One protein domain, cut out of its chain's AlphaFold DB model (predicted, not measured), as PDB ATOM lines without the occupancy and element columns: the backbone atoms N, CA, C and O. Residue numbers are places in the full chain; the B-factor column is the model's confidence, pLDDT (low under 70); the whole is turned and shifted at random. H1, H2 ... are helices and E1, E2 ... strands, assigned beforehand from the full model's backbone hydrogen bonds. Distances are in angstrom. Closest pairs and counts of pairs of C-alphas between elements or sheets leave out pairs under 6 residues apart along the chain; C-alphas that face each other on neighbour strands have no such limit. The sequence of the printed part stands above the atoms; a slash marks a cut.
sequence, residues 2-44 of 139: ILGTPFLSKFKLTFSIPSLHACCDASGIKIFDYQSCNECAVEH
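AT A GLANCE: This is residues 2 to 44 of the 139 residues of an uncharacterized protein of Puccinia coronata f. sp. avenae (UniProt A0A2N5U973). Little regular structure: a small sheet of three short strands, E1, E2, E3 in that order, with helix H1 grazing it near one end and residues 37 to 44 sticking out beyond the other. It is an antiparallel meander, each strand pairing with the one before. The printed part has 43 residues, 17 in named elements (H1, E1, E2, E3 along the chain); the class is mixed. It is loose, radius of gyration of the C-alphas 12.0 A, spanning 36 by 22 by 14 A.

IN THESE COORDINATES: Find C-alpha 13 at (-41.678, 29.474, 41.480); E1, residues 13 to 16, runs 10.0 A. E2, residues 21 to 24, runs 10.1 A; E3, residues 30 to 32, runs 6.2 A to (-42.731, 32.399, 53.783). H1, residues 5 to 10, spans 8.6 A.

HOW THE PARTS SIT: Within hydrogen-bond range, find N 14 and O 23, 2.8 A, in hairpin E1 and E2, and N 22 and O 31, 2.9 A, in hairpin E2 and E3. H1, every O i to N i+4 pair within range, only grazes the sheet; C-alphas 8 and 14 are its closest with E1, 7.2 A.

THE WHOLE: The printed part has no cut; residues 36 to 44 have pLDDT under 70.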
ATOM      1  N   ILE A   2     -50.772  19.587  47.070       82.81
ATOM      2  CA  ILE A   2     -49.401  19.258  46.661       82.81
ATOM      3  C   ILE A   2     -49.194  19.875  45.281       82.81
ATOM      4  O   ILE A   2     -49.984  19.625  44.373       82.81
ATOM      5  N   LEU A   3     -48.177  20.725  45.145       86.25
ATOM      6  CA  LEU A   3     -47.837  21.373  43.884       86.25
ATOM      7  C   LEU A   3     -46.657  20.630  43.263       86.25
ATOM      8  O   LEU A   3     -45.554  20.651  43.800       86.25
ATOM      9  N   GLY A   4     -46.905  19.949  42.147       91.56
ATOM     10  CA  GLY A   4     -45.860  19.234  41.421       91.56
ATOM     11  C   GLY A   4     -44.895  20.175  40.695       91.56
ATOM     12  O   GLY A   4     -45.189  21.348  40.451       91.56
ATOM     13  N   THR A   5     -43.770  19.621  40.252       91.12
ATOM     14  CA  THR A   5     -42.751  20.335  39.466       91.12
ATOM     15  C   THR A   5     -43.284  21.057  38.215       91.12
ATOM     16  O   THR A   5     -42.819  22.174  37.969       91.12
ATOM     17  N   PRO A   6     -44.293  20.557  37.460       93.44
ATOM     18  CA  PRO A   6     -44.823  21.297  36.311       93.44
ATOM     19  C   PRO A   6     -45.480  22.623  36.709       93.44
ATOM     20  O   PRO A   6     -45.392  23.610  35.978       93.44
ATOM     21  N   PHE A   7     -46.124  22.661  37.878       91.31
ATOM     22  CA  PHE A   7     -46.738  23.876  38.402       91.31
ATOM     23  C   PHE A   7     -45.664  24.898  38.778       91.31
ATOM     24  O   PHE A   7     -45.744  26.052  38.362       91.31
ATOM     25  N   LEU A   8     -44.629  24.464  39.502       89.75
ATOM     26  CA  LEU A   8     -43.535  25.344  39.919       89.75
ATOM     27  C   LEU A   8     -42.847  25.996  38.711       89.75
ATOM     28  O   LEU A   8     -42.680  27.212  38.683       89.75
ATOM     29  N   SER A   9     -42.555  25.209  37.672       89.94
ATOM     30  CA  SER A   9     -41.950  25.709  36.432       89.94
ATOM     31  C   SER A   9     -42.853  26.708  35.698       89.94
ATOM     32  O   SER A   9     -42.420  27.809  35.351       89.94
ATOM     33  N   LYS A  10     -44.144  26.380  35.533       92.25
ATOM     34  CA  LYS A  10     -45.107  27.238  34.824       92.25
ATOM     35  C   LYS A  10     -45.241  28.627  35.452       92.25
ATOM     36  O   LYS A  10     -45.394  29.609  34.727       92.25
ATOM     37  N   PHE A  11     -45.189  28.709  36.778       88.94
ATOM     38  CA  PHE A  11     -45.343  29.963  37.518       88.94
ATOM     39  C   PHE A  11     -44.013  30.590  37.953       88.94
ATOM     40  O   PHE A  11     -44.028  31.565  38.705       88.94
ATOM     41  N   LYS A  12     -42.877  30.064  37.465       91.50
ATOM     42  CA  LYS A  12     -41.523  30.520  37.828       91.50
ATOM     43  C   LYS A  12     -41.352  30.627  39.344       91.50
ATOM     44  O   LYS A  12     -40.918  31.652  39.868       91.50
ATOM     45  N   LEU A  13     -41.808  29.588  40.040       91.44
ATOM     46  CA  LEU A  13     -41.678  29.474  41.480       91.44
ATOM     47  C   LEU A  13     -40.348  28.808  41.798       91.44
ATOM     48  O   LEU A  13     -40.104  27.666  41.406       91.44
ATOM     49  N   THR A  14     -39.515  29.524  42.534       90.19
ATOM     50  CA  THR A  14     -38.264  29.034  43.097       90.19
ATOM     51  C   THR A  14     -38.467  28.757  44.578       90.19
ATOM     52  O   THR A  14     -39.185  29.478  45.271       90.19
ATOM     53  N   PHE A  15     -37.878  27.673  45.074       88.38
ATOM     54  CA  PHE A  15     -37.936  27.318  46.487       88.38
ATOM     55  C   PHE A  15     -36.533  27.382  47.068       88.38
ATOM     56  O   PHE A  15     -35.609  26.781  46.520       88.38
ATOM     57  N   SER A  16     -36.383  28.098  48.177       84.81
ATOM     58  CA  SER A  16     -35.123  28.174  48.903       84.81
ATOM     59  C   SER A  16     -35.292  27.512  50.260       84.81
ATOM     60  O   SER A  16     -35.970  28.041  51.141       84.81
ATOM     61  N   ILE A  17     -34.658  26.347  50.410       84.31
ATOM     62  CA  ILE A  17     -34.675  25.559  51.646       84.31
ATOM     63  C   ILE A  17     -34.018  26.328  52.805       84.31
ATOM     64  O   ILE A  17     -34.657  26.429  53.849       84.31
ATOM     65  N   PRO A  18     -32.820  26.943  52.659       82.25
ATOM     66  CA  PRO A  18     -32.158  27.609  53.788       82.25
ATOM     67  C   PRO A  18     -32.961  28.773  54.366       82.25
ATOM     68  O   PRO A  18     -32.897  29.062  55.552       82.25
ATOM     69  N   SER A  19     -33.714  29.457  53.511       78.56
ATOM     70  CA  SER A  19     -34.485  30.643  53.879       78.56
ATOM     71  C   SER A  19     -35.985  30.375  53.980       78.56
ATOM     72  O   SER A  19     -36.749  31.340  54.005       78.56
ATOM     73  N   LEU A  20     -36.384  29.094  53.959       85.75
ATOM     74  CA  LEU A  20     -37.747  28.590  54.157       85.75
ATOM     75  C   LEU A  20     -38.828  29.431  53.460       85.75
ATOM     76  O   LEU A  20     -39.864  29.771  54.037       85.75
ATOM     77  N   HIS A  21     -38.580  29.800  52.203       86.38
ATOM     78  CA  HIS A  21     -39.545  30.555  51.413       86.38
ATOM     79  C   HIS A  21     -39.579  30.098  49.962       86.38
ATOM     80  O   HIS A  21     -38.574  29.677  49.381       86.38
ATOM     81  N   ALA A  22     -40.758  30.241  49.368       89.69
ATOM     82  CA  ALA A  22     -40.947  30.200  47.932       89.69
ATOM     83  C   ALA A  22     -40.950  31.630  47.381       89.69
ATOM     84  O   ALA A  22     -41.514  32.534  47.996       89.69
ATOM     85  N   CYS A  23     -40.346  31.850  46.223       91.62
ATOM     86  CA  CYS A  23     -40.359  33.124  45.518       91.62
ATOM     87  C   CYS A  23     -40.955  32.923  44.126       91.62
ATOM     88  O   CYS A  23     -40.714  31.905  43.486       91.62
ATOM     89  N   CYS A  24     -41.751  33.878  43.652       90.69
ATOM     90  CA  CYS A  24     -42.135  33.951  42.248       90.69
ATOM     91  C   CYS A  24     -41.208  34.931  41.534       90.69
ATOM     92  O   CYS A  24     -41.302  36.138  41.755       90.69
ATOM     93  N   ASP A  25     -40.350  34.438  40.643       87.25
ATOM     94  CA  ASP A  25     -39.339  35.274  39.981       87.25
ATOM     95  C   ASP A  25     -39.971  36.347  39.079       87.25
ATOM     96  O   ASP A  25     -39.388  37.401  38.843       87.25
ATOM     97  N   ALA A  26     -41.185  36.094  38.576       85.12
ATOM     98  CA  ALA A  26     -41.903  37.030  37.715       85.12
ATOM     99  C   ALA A  26     -42.449  38.253  38.467       85.12
ATOM    100  O   ALA A  26     -42.556  39.325  37.879       85.12
ATOM    101  N   SER A  27     -42.838  38.091  39.734       87.62
ATOM    102  CA  SER A  27     -43.489  39.142  40.529       87.62
ATOM    103  C   SER A  27     -42.659  39.609  41.723       87.62
ATOM    104  O   SER A  27     -43.017  40.596  42.361       87.62
ATOM    105  N   GLY A  28     -41.581  38.898  42.060       86.25
ATOM    106  CA  GLY A  28     -40.782  39.125  43.264       86.25
ATOM    107  C   GLY A  28     -41.512  38.791  44.570       86.25
ATOM    108  O   GLY A  28     -40.979  39.050  45.650       86.25
ATOM    109  N   ILE A  29     -42.730  38.237  44.502       86.69
ATOM    110  CA  ILE A  29     -43.518  37.899  45.688       86.69
ATOM    111  C   ILE A  29     -42.874  36.706  46.391       86.69
ATOM    112  O   ILE A  29     -42.641  35.664  45.775       86.69
ATOM    113  N   LYS A  30     -42.653  36.855  47.699       88.75
ATOM    114  CA  LYS A  30     -42.147  35.802  48.581       88.75
ATOM    115  C   LYS A  30     -43.265  35.260  49.459       88.75
ATOM    116  O   LYS A  30     -44.017  36.020  50.066       88.75
ATOM    117  N   ILE A  31     -43.357  33.941  49.518       88.00
ATOM    118  CA  ILE A  31     -44.259  33.183  50.377       88.00
ATOM    119  C   ILE A  31     -43.382  32.501  51.419       88.00
ATOM    120  O   ILE A  31     -42.603  31.610  51.085       88.00
ATOM    121  N   PHE A  32     -43.488  32.946  52.662       85.50
ATOM    122  CA  PHE A  32     -42.731  32.399  53.783       85.50
ATOM    123  C   PHE A  32     -43.466  31.220  54.409       85.50
ATOM    124  O   PHE A  32     -44.699  31.150  54.355       85.50
ATOM    125  N   ASP A  33     -42.708  30.319  55.031       81.81
ATOM    126  CA  ASP A  33     -43.296  29.363  55.958       81.81
ATOM    127  C   ASP A  33     -43.979  30.115  57.113       81.81
ATOM    128  O   ASP A  33     -43.413  31.015  57.739       81.81
ATOM    129  N   TYR A  34     -45.224  29.741  57.394       75.81
ATOM    130  CA  TYR A  34     -46.013  30.320  58.474       75.81
ATOM    131  C   TYR A  34     -45.413  30.007  59.850       75.81
ATOM    132  O   TYR A  34     -45.660  30.760  60.793       75.81
ATOM    133  N   GLN A  35     -44.638  28.921  59.971       71.88
ATOM    134  CA  GLN A  35     -43.918  28.591  61.203       71.88
ATOM    135  C   GLN A  35     -42.805  29.608  61.473       71.88
ATOM    136  O   GLN A  35     -42.655  30.064  62.605       71.88
ATOM    137  N   SER A  36     -42.108  30.054  60.423       66.69
ATOM    138  CA  SER A  36     -41.051  31.068  60.511       66.69
ATOM    139  C   SER A  36     -41.591  32.478  60.779       66.69
ATOM    140  O   SER A  36     -40.886  33.321  61.324       66.69
ATOM    141  N   CYS A  37     -42.858  32.757  60.457       60.47
ATOM    142  CA  CYS A  37     -43.472  34.063  60.726       60.47
ATOM    143  C   CYS A  37     -43.733  34.347  62.218       60.47
ATOM    144  O   CYS A  37     -44.044  35.488  62.562       60.47
ATOM    145  N   ASN A  38     -43.617  33.353  63.106       55.78
ATOM    146  CA  ASN A  38     -43.725  33.571  64.555       55.78
ATOM    147  C   ASN A  38     -42.413  34.047  65.199       55.78
ATOM    148  O   ASN A  38     -42.439  34.500  66.340       55.78
ATOM    149  N   GLU A  39     -41.295  34.014  64.470       52.38
ATOM    150  CA  GLU A  39     -39.978  34.467  64.939       52.38
ATOM    151  C   GLU A  39     -39.647  35.885  64.448       52.38
ATOM    152  O   GLU A  39     -38.497  36.237  64.193       52.38
ATOM    153  N   CYS A  40     -40.659  36.754  64.335       47.09
ATOM    154  CA  CYS A  40     -40.445  38.196  64.204       47.09
ATOM    155  C   CYS A  40     -39.906  38.784  65.520       47.09
ATOM    156  O   CYS A  40     -40.619  39.505  66.211       47.09
ATOM    157  N   ALA A  41     -38.664  38.454  65.865       49.38
ATOM    158  CA  ALA A  41     -37.728  39.258  66.646       49.38
ATOM    159  C   ALA A  41     -36.515  38.384  66.965       49.38
ATOM    160  O   ALA A  41     -36.514  37.725  67.992       49.38
ATOM    161  N   VAL A  42     -35.525  38.341  66.080       44.56
ATOM    162  CA  VAL A  42     -34.099  38.594  66.358       44.56
ATOM    163  C   VAL A  42     -33.399  38.427  65.011       44.56
ATOM    164  O   VAL A  42     -33.438  37.364  64.399       44.56
ATOM    165  N   GLU A  43     -32.779  39.498  64.522       48.25
ATOM    166  CA  GLU A  43     -31.839  39.424  63.407       48.25
ATOM    167  C   GLU A  43     -30.665  38.526  63.821       48.25
ATOM    168  O   GLU A  43     -29.729  38.963  64.489       48.25
ATOM    169  N   HIS A  44     -30.721  37.246  63.463       46.66
ATOM    170  CA  HIS A  44     -29.544  36.395  63.497       46.66
ATOM    171  C   HIS A  44     -28.814  36.511  62.156       46.66
ATOM    172  O   HIS A  44     -29.460  36.453  61.105       46.66
TER     173      HIS A  44